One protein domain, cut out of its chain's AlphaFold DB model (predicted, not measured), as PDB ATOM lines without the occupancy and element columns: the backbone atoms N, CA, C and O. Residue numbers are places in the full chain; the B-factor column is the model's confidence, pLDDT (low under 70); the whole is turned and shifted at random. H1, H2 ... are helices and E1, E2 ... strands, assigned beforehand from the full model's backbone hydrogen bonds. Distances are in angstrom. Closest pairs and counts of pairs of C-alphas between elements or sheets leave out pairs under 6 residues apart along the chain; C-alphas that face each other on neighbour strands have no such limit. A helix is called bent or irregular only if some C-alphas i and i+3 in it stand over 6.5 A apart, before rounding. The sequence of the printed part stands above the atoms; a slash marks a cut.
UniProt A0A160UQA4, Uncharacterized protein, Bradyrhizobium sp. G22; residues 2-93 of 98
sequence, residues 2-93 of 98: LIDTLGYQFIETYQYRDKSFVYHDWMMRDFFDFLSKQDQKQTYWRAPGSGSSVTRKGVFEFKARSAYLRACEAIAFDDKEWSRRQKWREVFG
ATOM      1  N   LEU A   2     216.375 402.347 354.047       90.88
ATOM      2  CA  LEU A   2     216.323 403.124 355.302       90.88
ATOM      3  C   LEU A   2     217.713 403.311 355.918       90.88
ATOM      4  O   LEU A   2     218.085 404.427 356.258       90.88
ATOM      5  N   ILE A   3     218.493 402.231 356.004       91.69
ATOM      6  CA  ILE A   3     219.858 402.301 356.529       91.69
ATOM      7  C   ILE A   3     220.748 403.228 355.693       91.69
ATOM      8  O   ILE A   3     221.522 403.981 356.266       91.69
ATOM      9  N   ASP A   4     220.570 403.251 354.368       90.69
ATOM     10  CA  ASP A   4     221.312 404.144 353.466       90.69
ATOM     11  C   ASP A   4     220.953 405.615 353.721       90.69
ATOM     12  O   ASP A   4     221.823 406.477 353.776       90.69
ATOM     13  N   THR A   5     219.663 405.895 353.944       92.06
ATOM     14  CA  THR A   5     219.164 407.240 354.270       92.06
ATOM     15  C   THR A   5     219.734 407.727 355.602       92.06
ATOM     16  O   THR A   5     220.263 408.832 355.684       92.06
ATOM     17  N   LEU A   6     219.670 406.884 356.634       93.50
ATOM     18  CA  LEU A   6     220.204 407.187 357.962       93.50
ATOM     19  C   LEU A   6     221.731 407.314 357.946       93.50
ATOM     20  O   LEU A   6     222.274 408.192 358.606       93.50
ATOM     21  N   GLY A   7     222.417 406.470 357.174       93.69
ATOM     22  CA  GLY A   7     223.862 406.537 356.977       93.69
ATOM     23  C   GLY A   7     224.285 407.850 356.331       93.69
ATOM     24  O   GLY A   7     225.204 408.498 356.822       93.69
ATOM     25  N   TYR A   8     223.573 408.296 355.293       91.31
ATOM     26  CA  TYR A   8     223.825 409.598 354.678       91.31
ATOM     27  C   TYR A   8     223.635 410.746 355.677       91.31
ATOM     28  O   TYR A   8     224.533 411.567 355.832       91.31
ATOM     29  N   GLN A   9     222.504 410.779 356.392       90.94
ATOM     30  CA  GLN A   9     222.206 411.816 357.393       90.94
ATOM     31  C   GLN A   9     223.245 411.852 358.525       90.94
ATOM     32  O   GLN A   9     223.651 412.922 358.984       90.94
ATOM     33  N   PHE A  10     223.706 410.679 358.961       93.38
ATOM     34  CA  PHE A  10     224.769 410.567 359.951       93.38
ATOM     35  C   PHE A  10     226.092 411.117 359.414       93.38
ATOM     36  O   PHE A  10     226.668 412.012 360.022       93.38
ATOM     37  N   ILE A  11     226.557 410.632 358.258       90.69
ATOM     38  CA  ILE A  11     227.828 411.069 357.660       90.69
ATOM     39  C   ILE A  11     227.806 412.571 357.367       90.69
ATOM     40  O   ILE A  11     228.827 413.236 357.520       90.69
ATOM     41  N   GLU A  12     226.652 413.121 356.980       88.38
ATOM     42  CA  GLU A  12     226.489 414.551 356.730       88.38
ATOM     43  C   GLU A  12     226.857 415.403 357.955       88.38
ATOM     44  O   GLU A  12     227.506 416.441 357.811       88.38
ATOM     45  N   THR A  13     226.513 414.918 359.150       86.31
ATOM     46  CA  THR A  13     226.690 415.611 360.436       86.31
ATOM     47  C   THR A  13     227.874 415.098 361.261       86.31
ATOM     48  O   THR A  13     228.181 415.654 362.316       86.31
ATOM     49  N   TYR A  14     228.567 414.056 360.797       88.31
ATOM     50  CA  TYR A  14     229.634 413.421 361.558       88.31
ATOM     51  C   TYR A  14     230.920 414.256 361.546       88.31
ATOM     52  O   TYR A  14     231.516 414.517 360.502       88.31
ATOM     53  N   GLN A  15     231.382 414.627 362.740       83.00
ATOM     54  CA  GLN A  15     232.518 415.532 362.966       83.00
ATOM     55  C   GLN A  15     233.862 415.056 362.389       83.00
ATOM     56  O   GLN A  15     234.751 415.871 362.174       83.00
ATOM     57  N   TYR A  16     234.030 413.749 362.166       81.12
ATOM     58  CA  TYR A  16     235.275 413.161 361.659       81.12
ATOM     59  C   TYR A  16     235.112 412.563 360.260       81.12
ATOM     60  O   TYR A  16     235.876 411.683 359.872       81.12
ATOM     61  N   ARG A  17     234.104 413.012 359.501       75.56
ATOM     62  CA  ARG A  17     233.807 412.512 358.147       75.56
ATOM     63  C   ARG A  17     234.930 412.742 357.129       75.56
ATOM     64  O   ARG A  17     234.953 412.079 356.101       75.56
ATOM     65  N   ASP A  18     235.816 413.696 357.394       75.19
ATOM     66  CA  ASP A  18     236.981 414.065 356.587       75.19
ATOM     67  C   ASP A  18     238.276 413.371 357.051       75.19
ATOM     68  O   ASP A  18     239.329 413.543 356.436       75.19
ATOM     69  N   LYS A  19     238.217 412.571 358.126       72.00
ATOM     70  CA  LYS A  19     239.375 411.874 358.697       72.00
ATOM     71  C   LYS A  19     239.521 410.441 358.165       72.00
ATOM     72  O   LYS A  19     238.557 409.790 357.779       72.00
ATOM     73  N   SER A  20     240.766 409.957 358.165       61.47
ATOM     74  CA  SER A  20     241.178 408.642 357.640       61.47
ATOM     75  C   SER A  20     240.616 407.436 358.425       61.47
ATOM     76  O   SER A  20     240.114 407.570 359.540       61.47
ATOM     77  N   PHE A  21     240.782 406.235 357.853       56.09
ATOM     78  CA  PHE A  21     240.292 404.917 358.293       56.09
ATOM     79  C   PHE A  21     240.559 404.539 359.760       56.09
ATOM     80  O   PHE A  21     239.875 403.667 360.292       56.09
ATOM     81  N   VAL A  22     241.513 405.192 360.429       58.50
ATOM     82  CA  VAL A  22     241.859 404.950 361.843       58.50
ATOM     83  C   VAL A  22     240.656 405.176 362.779       58.50
ATOM     84  O   VAL A  22     240.602 404.606 363.861       58.50
ATOM     85  N   TYR A  23     239.642 405.931 362.343       66.62
ATOM     86  CA  TYR A  23     238.450 406.245 363.140       66.62
ATOM     87  C   TYR A  23     237.234 405.347 362.874       66.62
ATOM     88  O   TYR A  23     236.130 405.682 363.307       66.62
ATOM     89  N   HIS A  24     237.397 404.213 362.183       80.12
ATOM     90  CA  HIS A  24     236.266 403.337 361.860       80.12
ATOM     91  C   HIS A  24     235.534 402.811 363.102       80.12
ATOM     92  O   HIS A  24     234.303 402.791 363.110       80.12
ATOM     93  N   ASP A  25     236.266 402.451 364.161       87.06
ATOM     94  CA  ASP A  25     235.670 401.961 365.407       87.06
ATOM     95  C   ASP A  25     234.773 403.033 366.048       87.06
ATOM     96  O   ASP A  25     233.622 402.772 366.410       87.06
ATOM     97  N   TRP A  26     235.276 404.266 366.135       88.69
ATOM     98  CA  TRP A  26     234.540 405.392 366.717       88.69
ATOM     99  C   TRP A  26     233.358 405.810 365.851       88.69
ATOM    100  O   TRP A  26     232.277 406.051 366.377       88.69
ATOM    101  N   MET A  27     233.528 405.810 364.527       91.00
ATOM    102  CA  MET A  27     232.444 406.112 363.598       91.00
ATOM    103  C   MET A  27     231.310 405.097 363.725       91.00
ATOM    104  O   MET A  27     230.149 405.487 363.801       91.00
ATOM    105  N   MET A  28     231.628 403.801 363.790       92.38
ATOM    106  CA  MET A  28     230.606 402.770 363.947       92.38
ATOM    107  C   MET A  28     229.923 402.843 365.312       92.38
ATOM    108  O   MET A  28     228.700 402.718 365.374       92.38
ATOM    109  N   ARG A  29     230.675 403.092 366.393       94.06
ATOM    110  CA  ARG A  29     230.106 403.348 367.724       94.06
ATOM    111  C   ARG A  29     229.092 404.491 367.663       94.06
ATOM    112  O   ARG A  29     227.943 404.306 368.057       94.06
ATOM    113  N   ASP A  30     229.506 405.641 367.145       94.44
ATOM    114  CA  ASP A  30     228.677 406.848 367.110       94.44
ATOM    115  C   ASP A  30     227.478 406.675 366.166       94.44
ATOM    116  O   ASP A  30     226.382 407.159 366.450       94.44
ATOM    117  N   PHE A  31     227.637 405.904 365.087       95.62
ATOM    118  CA  PHE A  31     226.532 405.555 364.202       95.62
ATOM    119  C   PHE A  31     225.489 404.674 364.901       95.62
ATOM    120  O   PHE A  31     224.290 404.933 364.791       95.62
ATOM    121  N   PHE A  32     225.906 403.655 365.658       96.75
ATOM    122  CA  PHE A  32     224.963 402.837 366.426       96.75
ATOM    123  C   PHE A  32     224.257 403.635 367.522       96.75
ATOM    124  O   PHE A  32     223.063 403.425 367.745       96.75
ATOM    125  N   ASP A  33     224.953 404.574 368.163       96.75
ATOM    126  CA  ASP A  33     224.344 405.503 369.114       96.75
ATOM    127  C   ASP A  33     223.278 406.375 368.432       96.75
ATOM    128  O   ASP A  33     222.132 406.417 368.890       96.75
ATOM    129  N   PHE A  34     223.609 406.973 367.282       96.19
ATOM    130  CA  PHE A  34     222.679 407.747 366.453       96.19
ATOM    131  C   PHE A  34     221.430 406.941 366.071       96.19
ATOM    132  O   PHE A  34     220.305 407.430 366.212       96.19
ATOM    133  N   LEU A  35     221.600 405.690 365.634       95.62
ATOM    134  CA  LEU A  35     220.486 404.796 365.313       95.62
ATOM    135  C   LEU A  35     219.648 404.449 366.551       95.62
ATOM    136  O   LEU A  35     218.427 404.351 366.462       95.62
ATOM    137  N   SER A  36     220.279 404.261 367.712       96.38
ATOM    138  CA  SER A  36     219.577 403.908 368.952       96.38
ATOM    139  C   SER A  36     218.695 405.032 369.499       96.38
ATOM    140  O   SER A  36     217.749 404.763 370.240       96.38
ATOM    141  N   LYS A  37     219.000 406.276 369.118       95.69
ATOM    142  CA  LYS A  37     218.314 407.501 369.544       95.69
ATOM    143  C   LYS A  37     217.220 407.965 368.578       95.69
ATOM    144  O   LYS A  37     216.611 409.001 368.829       95.69
ATOM    145  N   GLN A  38     216.968 407.232 367.491       94.38
ATOM    146  CA  GLN A  38     215.873 407.557 366.575       94.38
ATOM    147  C   GLN A  38     214.519 407.481 367.295       94.38
ATOM    148  O   GLN A  38     214.316 406.640 368.175       94.38
ATOM    149  N   ASP A  39     213.587 408.358 366.919       91.94
ATOM    150  CA  ASP A  39     212.245 408.350 367.499       91.94
ATOM    151  C   ASP A  39     211.477 407.102 367.036       91.94
ATOM    152  O   ASP A  39     211.229 406.894 365.848       91.94
ATOM    153  N   GLN A  40     211.042 406.281 367.994       88.88
ATOM    154  CA  GLN A  40     210.250 405.083 367.717       88.88
ATOM    155  C   GLN A  40     208.893 405.406 367.078       88.88
ATOM    156  O   GLN A  40     208.336 404.572 366.361       88.88
ATOM    157  N   LYS A  41     208.359 406.610 367.316       89.44
ATOM    158  CA  LYS A  41     207.111 407.085 366.703       89.44
ATOM    159  C   LYS A  41     207.314 407.572 365.274       89.44
ATOM    160  O   LYS A  41     206.346 407.640 364.520       89.44
ATOM    161  N   GLN A  42     208.546 407.887 364.880       90.38
ATOM    162  CA  GLN A  42     208.845 408.257 363.507       90.38
ATOM    163  C   GLN A  42     208.741 407.020 362.610       90.38
ATOM    164  O   GLN A  42     209.382 405.993 362.836       90.38
ATOM    165  N   THR A  43     207.903 407.119 361.579       89.75
ATOM    166  CA  THR A  43     207.588 406.007 360.670       89.75
ATOM    167  C   THR A  43     208.203 406.159 359.282       89.75
ATOM    168  O   THR A  43     208.277 405.169 358.547       89.75
ATOM    169  N   TYR A  44     208.678 407.358 358.928       91.38
ATOM    170  CA  TYR A  44     209.270 407.648 357.625       91.38
ATOM    171  C   TYR A  44     210.435 408.649 357.696       91.38
ATOM    172  O   TYR A  44     210.527 409.474 358.605       91.38
ATOM    173  N   TRP A  45     211.311 408.574 356.696       92.06
ATOM    174  CA  TRP A  45     212.436 409.479 356.446       92.06
ATOM    175  C   TRP A  45     212.397 409.921 354.986       92.06
ATOM    176  O   TRP A  45     211.807 409.240 354.149       92.06
ATOM    177  N   ARG A  46     213.029 411.048 354.659       90.12
ATOM    178  CA  ARG A  46     213.206 411.470 353.264       90.12
ATOM    179  C   ARG A  46     214.578 411.042 352.772       90.12
ATOM    180  O   ARG A  46     215.580 411.371 353.403       90.12
ATOM    181  N   ALA A  47     214.607 410.324 351.655       87.44
ATOM    182  CA  ALA A  47     215.845 409.954 350.996       87.44
ATOM    183  C   ALA A  47     216.568 411.217 350.488       87.44
ATOM    184  O   ALA A  47     215.922 412.092 349.894       87.44
ATOM    185  N   PRO A  48     217.889 411.324 350.692       83.38
ATOM    186  CA  PRO A  48     218.684 412.417 350.143       83.38
ATOM    187  C   PRO A  48     218.650 412.388 348.607       83.38
ATOM    188  O   PRO A  48     218.633 411.325 347.986       83.38
ATOM    189  N   GLY A  49     218.609 413.566 347.984       84.00
ATOM    190  CA  GLY A  49     218.502 413.713 346.530       84.00
ATOM    191  C   GLY A  49     217.066 413.585 346.013       84.00
ATOM    192  O   GLY A  49     216.451 414.594 345.681       84.00
ATOM    193  N   SER A  50     216.516 412.365 345.950       84.06
ATOM    194  CA  SER A  50     215.195 412.124 345.334       84.06
ATOM    195  C   SER A  50     214.012 412.637 346.161       84.06
ATOM    196  O   SER A  50     212.900 412.743 345.647       84.06
ATOM    197  N   GLY A  51     214.216 412.891 347.459       81.69
ATOM    198  CA  GLY A  51     213.161 413.302 348.388       81.69
ATOM    199  C   GLY A  51     212.112 412.221 348.666       81.69
ATOM    200  O   GLY A  51     211.112 412.500 349.327       81.69
ATOM    201  N   SER A  52     212.317 410.994 348.176       88.44
ATOM    202  CA  SER A  52     211.363 409.895 348.320       88.44
ATOM    203  C   SER A  52     211.185 409.495 349.786       88.44
ATOM    204  O   SER A  52     212.153 409.426 350.544       88.44
ATOM    205  N   SER A  53     209.951 409.187 350.181       89.69
ATOM    206  CA  SER A  53     209.653 408.710 351.532       89.69
ATOM    207  C   SER A  53     210.099 407.261 351.714       89.69
ATOM    208  O   SER A  53     209.668 406.366 350.989       89.69
ATOM    209  N   VAL A  54     210.936 407.023 352.718       90.62
ATOM    210  CA  VAL A  54     211.425 405.705 353.115       90.62
ATOM    211  C   VAL A  54     210.787 405.332 354.439       90.62
ATOM    212  O   VAL A  54     211.020 405.994 355.447       90.62
ATOM    213  N   THR A  55     209.978 404.279 354.450       89.62
ATOM    214  CA  THR A  55     209.281 403.820 355.655       89.62
ATOM    215  C   THR A  55     210.098 402.782 356.423       89.62
ATOM    216  O   THR A  55     210.858 401.995 355.845       89.62
ATOM    217  N   ARG A  56     209.948 402.762 357.752       90.69
ATOM    218  CA  ARG A  56     210.537 401.699 358.584       90.69
ATOM    219  C   ARG A  56     209.779 400.388 358.445       90.69
ATOM    220  O   ARG A  56     208.567 400.370 358.269       90.69
ATOM    221  N   LYS A  57     210.507 399.281 358.611       85.25
ATOM    222  CA  LYS A  57     209.956 397.914 358.599       85.25
ATOM    223  C   LYS A  57     209.834 397.276 359.989       85.25
ATOM    224  O   LYS A  57     209.296 396.185 360.105       85.25
ATOM    225  N   GLY A  58     210.346 397.921 361.036       87.88
ATOM    226  CA  GLY A  58     210.315 397.387 362.399       87.88
ATOM    227  C   GLY A  58     211.091 398.247 363.391       87.88
ATOM    228  O   GLY A  58     211.574 399.325 363.035       87.88
ATOM    229  N   VAL A  59     211.206 397.758 364.627       89.75
ATOM    230  CA  VAL A  59     211.959 398.390 365.723       89.75
ATOM    231  C   VAL A  59     213.427 397.983 365.627       89.75
ATOM    232  O   VAL A  59     213.759 396.803 365.745       89.75
ATOM    233  N   PHE A  60     214.307 398.950 365.372       93.19
ATOM    234  CA  PHE A  60     215.748 398.722 365.206       93.19
ATOM    235  C   PHE A  60     216.571 399.352 366.334       93.19
ATOM    236  O   PHE A  60     217.691 398.922 366.580       93.19
ATOM    237  N   GLU A  61     215.998 400.307 367.060       94.94
ATOM    238  CA  GLU A  61     216.623 401.129 368.093       94.94
ATOM    239  C   GLU A  61     217.198 400.265 369.221       94.94
ATOM    240  O   GLU A  61     218.320 400.483 369.667       94.94
ATOM    241  N   PHE A  62     216.477 399.216 369.633       94.06
ATOM    242  CA  PHE A  62     216.954 398.283 370.658       94.06
ATOM    243  C   PHE A  62     218.180 397.478 370.197       94.06
ATOM    244  O   PHE A  62     219.149 397.309 370.945       94.06
ATOM    245  N   LYS A  63     218.166 397.007 368.943       94.38
ATOM    246  CA  LYS A  63     219.309 396.300 368.350       94.38
ATOM    247  C   LYS A  63     220.492 397.251 368.159       94.38
ATOM    248  O   LYS A  63     221.614 396.878 368.479       94.38
ATOM    249  N   ALA A  64     220.232 398.484 367.729       96.19
ATOM    250  CA  ALA A  64     221.239 399.531 367.607       96.19
ATOM    251  C   ALA A  64     221.876 399.867 368.963       96.19
ATOM    252  O   ALA A  64     223.095 399.891 369.066       96.19
ATOM    253  N   ARG A  65     221.083 399.998 370.036       96.69
ATOM    254  CA  ARG A  65     221.601 400.186 371.403       96.69
ATOM    255  C   ARG A  65     222.499 399.029 371.835       96.69
ATOM    256  O   ARG A  65     223.561 399.245 372.409       96.69
ATOM    257  N   SER A  66     222.084 397.799 371.544       96.50
ATOM    258  CA  SER A  66     222.876 396.602 371.846       96.50
ATOM    259  C   SER A  66     224.201 396.563 371.077       96.50
ATOM    260  O   SER A  66     225.200 396.090 371.618       96.50
ATOM    261  N   ALA A  67     224.216 397.053 369.834       96.56
ATOM    262  CA  ALA A  67     225.424 397.185 369.024       96.56
ATOM    263  C   ALA A  67     226.330 398.323 369.520       96.56
ATOM    264  O   ALA A  67     227.539 398.138 369.604       96.56
ATOM    265  N   TYR A  68     225.753 399.455 369.930       97.06
ATOM    266  CA  TYR A  68     226.484 400.575 370.527       97.06
ATOM    267  C   TYR A  68     227.259 400.150 371.780       97.06
ATOM    268  O   TYR A  68     228.456 400.405 371.875       97.06
ATOM    269  N   LEU A  69     226.610 399.434 372.705       96.62
ATOM    270  CA  LEU A  69     227.274 398.939 373.917       96.62
ATOM    271  C   LEU A  69     228.453 398.010 373.586       96.62
ATOM    272  O   LEU A  69     229.534 398.166 374.147       96.62
ATOM    273  N   ARG A  70     228.280 397.106 372.613       95.62
ATOM    274  CA  ARG A  70     229.357 396.223 372.133       95.62
ATOM    275  C   ARG A  70     230.494 396.984 371.460       95.62
ATOM    276  O   ARG A  70     231.647 396.616 371.646       95.62
ATOM    277  N   ALA A  71     230.188 398.040 370.710       94.31
ATOM    278  CA  ALA A  71     231.199 398.900 370.107       94.31
ATOM    279  C   ALA A  71     232.012 399.642 371.183       94.31
ATOM    280  O   ALA A  71     233.235 399.704 371.088       94.31
ATOM    281  N   CYS A  72     231.365 400.137 372.246       94.25
ATOM    282  CA  CYS A  72     232.061 400.717 373.398       94.25
ATOM    283  C   CYS A  72     232.984 399.701 374.088       94.25
ATOM    284  O   CYS A  72     234.131 400.029 374.382       94.25
ATOM    285  N   GLU A  73     232.511 398.468 374.301       93.69
ATOM    286  CA  GLU A  73     233.345 397.380 374.831       93.69
ATOM    287  C   GLU A  73     234.529 397.067 373.908       93.69
ATOM    288  O   GLU A  73     235.644 396.896 374.388       93.69
ATOM    289  N   ALA A  74     234.313 397.022 372.589       91.31
ATOM    290  CA  ALA A  74     235.366 396.768 371.609       91.31
ATOM    291  C   ALA A  74     236.471 397.833 371.675       91.31
ATOM    292  O   ALA A  74     237.649 397.491 371.725       91.31
ATOM    293  N   ILE A  75     236.090 399.112 371.730       89.88
ATOM    294  CA  ILE A  75     237.024 400.247 371.806       89.88
ATOM    295  C   ILE A  75     237.802 400.253 373.128       89.88
ATOM    296  O   ILE A  75     238.946 400.691 373.157       89.88
ATOM    297  N   ALA A  76     237.223 399.741 374.217       89.94
ATOM    298  CA  ALA A  76     237.927 399.620 375.494       89.94
ATOM    299  C   ALA A  76     239.058 398.569 375.473       89.94
ATOM    300  O   ALA A  76     239.910 398.568 376.360       89.94
ATOM    301  N   PHE A  77     239.092 397.680 374.473       85.44
ATOM    302  CA  PHE A  77     240.146 396.681 374.270       85.44
ATOM    303  C   PHE A  77     241.269 397.186 373.344       85.44
ATOM    304  O   PHE A  77     241.707 396.442 372.465       85.44
ATOM    305  N   ASP A  78     241.737 398.422 373.542       72.88
ATOM    306  CA  ASP A  78     242.717 399.096 372.668       72.88
ATOM    307  C   ASP A  78     243.995 398.249 372.455       72.88
ATOM    308  O   ASP A  78     244.448 398.045 371.330       72.88
ATOM    309  N   ASP A  79     244.472 397.588 373.518       78.81
ATOM    310  CA  ASP A  79     245.699 396.773 373.494       78.81
ATOM    311  C   ASP A  79     245.442 395.273 373.227       78.81
ATOM    312  O   ASP A  79     246.369 394.462 373.167       78.81
ATOM    313  N   LYS A  80     244.170 394.860 373.123       85.31
ATOM    314  CA  LYS A  80     243.753 393.449 373.021       85.31
ATOM    315  C   LYS A  80     243.004 393.211 371.726       85.31
ATOM    316  O   LYS A  80     241.793 392.979 371.708       85.31
ATOM    317  N   GLU A  81     243.762 393.197 370.638       85.00
ATOM    318  CA  GLU A  81     243.220 393.115 369.287       85.00
ATOM    319  C   GLU A  81     242.270 391.922 369.085       85.00
ATOM    320  O   GLU A  81     241.184 392.087 368.531       85.00
ATOM    321  N   TRP A  82     242.614 390.739 369.604       87.06
ATOM    322  CA  TRP A  82     241.736 389.569 369.526       87.06
ATOM    323  C   TRP A  82     240.392 389.796 370.236       87.06
ATOM    324  O   TRP A  82     239.340 389.503 369.670       87.06
ATOM    325  N   SER A  83     240.399 390.362 371.448       88.56
ATOM    326  CA  SER A  83     239.177 390.651 372.213       88.56
ATOM    327  C   SER A  83     238.316 391.708 371.524       88.56
ATOM    328  O   SER A  83     237.105 391.523 371.397       88.56
ATOM    329  N   ARG A  84     238.944 392.767 370.999       88.88
ATOM    330  CA  ARG A  84     238.276 393.789 370.182       88.88
ATOM    331  C   ARG A  84     237.589 393.169 368.962       88.88
ATOM    332  O   ARG A  84     236.417 393.437 368.708       88.88
ATOM    333  N   ARG A  85     238.282 392.284 368.238       86.94
ATOM    334  CA  ARG A  85     237.738 391.578 367.063       86.94
ATOM    335  C   ARG A  85     236.549 390.685 367.419       86.94
ATOM    336  O   ARG A  85     235.557 390.679 366.694       86.94
ATOM    337  N   GLN A  86     236.609 389.956 368.536       90.75
ATOM    338  CA  GLN A  86     235.476 389.146 369.000       90.75
ATOM    339  C   GLN A  86     234.237 390.011 369.257       90.75
ATOM    340  O   GLN A  86     233.141 389.648 368.832       90.75
ATOM    341  N   LYS A  87     234.407 391.196 369.855       92.19
ATOM    342  CA  LYS A  87     233.294 392.133 370.065       92.19
ATOM    343  C   LYS A  87     232.700 392.653 368.763       92.19
ATOM    344  O   LYS A  87     231.478 392.689 368.628       92.19
ATOM    345  N   TRP A  88     233.528 392.957 367.768       92.12
ATOM    346  CA  TRP A  88     233.027 393.332 366.444       92.12
ATOM    347  C   TRP A  88     232.302 392.193 365.720       92.12
ATOM    348  O   TRP A  88     231.303 392.443 365.043       92.12
ATOM    349  N   ARG A  89     232.711 390.935 365.927       93.00
ATOM    350  CA  ARG A  89     231.982 389.755 365.425       93.00
ATOM    351  C   ARG A  89     230.613 389.570 366.068       93.00
ATOM    352  O   ARG A  89     229.701 389.106 365.391       93.00
ATOM    353  N   GLU A  90     230.425 389.962 367.328       92.75
ATOM    354  CA  GLU A  90     229.089 389.969 367.941       92.75
ATOM    355  C   GLU A  90     228.135 390.970 367.258       92.75
ATOM    356  O   GLU A  90     226.920 390.790 367.304       92.75
ATOM    357  N   VAL A  91     228.671 392.022 366.626       93.25
ATOM    358  CA  VAL A  91     227.892 393.062 365.934       93.25
ATOM    359  C   VAL A  91     227.667 392.720 364.461       93.25
ATOM    360  O   VAL A  91     226.533 392.751 363.986       93.25
ATOM    361  N   PHE A  92     228.737 392.397 363.732       91.56
ATOM    362  CA  PHE A  92     228.711 392.195 362.277       91.56
ATOM    363  C   PHE A  92     228.608 390.727 361.850       91.56
ATOM    364  O   PHE A  92     228.399 390.438 360.672       91.56
ATOM    365  N   GLY A  93     228.728 389.797 362.796       91.56
ATOM    366  CA  GLY A  93     228.718 388.362 362.546       91.56
ATOM    367  C   GLY A  93     230.110 387.766 362.332       91.56
ATOM    368  O   GLY A  93     231.133 388.452 362.298       91.56
TER     369      GLY A  93
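Overview. This is residues 2 to 93 of the 98 residues of an uncharacterized protein of Bradyrhizobium sp. G22 (UniProt A0A160UQA4). A small strand hairpin, E1 and E2, makes one end of a mostly helical domain, and H1 stands between it and one end of H2. The rest is a run of three helices side by side in alternating directions, H2, H3 and H4, in which H4 folds back along H3 and does not reach H2. The printed part has 92 residues, with four named helices and two named strands in the order H1, H2, E1, E2, H3, H4; the two-stranded sheet is antiparallel and the class is mostly helix. It is only just compact, close to loose, with a radius of gyration of the C-alphas of 14.5 A, and only just elongated, spanning 44 by 29 by 19 A.

Arrangement. E1, residues 44 to 46, and E2, residues 53 to 55, form an antiparallel hairpin at 148 degrees. N 45 and O 54, 2.9 A apart, and N 54 and O 45, 2.8 A apart, are within hydrogen-bond range. The closest C-alphas of H1, residues 2 to 13, and E2 are those of Leu 2 and Val 54, 6.0 A apart. H1, with residues 6 to 10 alone, touches H2, residues 21 to 36; the closest C-alphas are those of Phe 10 and Phe 31, 6.8 A apart, at a steep tilt of 62 degrees, opposite ways. H2 touches H3, residues 61 to 76, at a shallow tilt of 32 degrees, opposite ways; the closest C-alphas, those of Ser 36 and Glu 61, are 4.1 A apart. H3 and H4, residues 81 to 92, are a helical hairpin; they touch at a shallow tilt of 8 degrees, opposite ways, with the closest C-alphas, those of Ala 74 and Arg 84, 4.4 A apart. H1 and H3 are apart, as are H2 and H4. In H1 and H3 every O i to N i+4 pair is within hydrogen-bond range; in H2 10 of 12 are, and in H4 7 of 8.

Along the chain. E1 is 7.0 A long and E2 6.4 A. H1 begins at C-alpha 2, (216.323, 403.124, 355.302), and is 17.0 A long. H2 is 23.3 A long, with a kink of 28 degrees near residue 28; it is irregular, with C-alphas 22 and 25 7.7 A apart. H3 is 22.6 A long and begins at C-alpha 61, (216.623, 401.129, 368.093). H4 is 16.1 A long and ends at C-alpha 92, (228.711, 392.195, 362.277).

Size, cuts and confidence. The C-alphas farthest apart, those of Ser 52 and Asp 79, are 44.6 A apart. The printed part has no cut and no long link. Residues 18 to 23, of which 21 to 23 belong to H2, stand free. The mean pLDDT of the printed part is 88.7, and residues 20 to 23 are under 70.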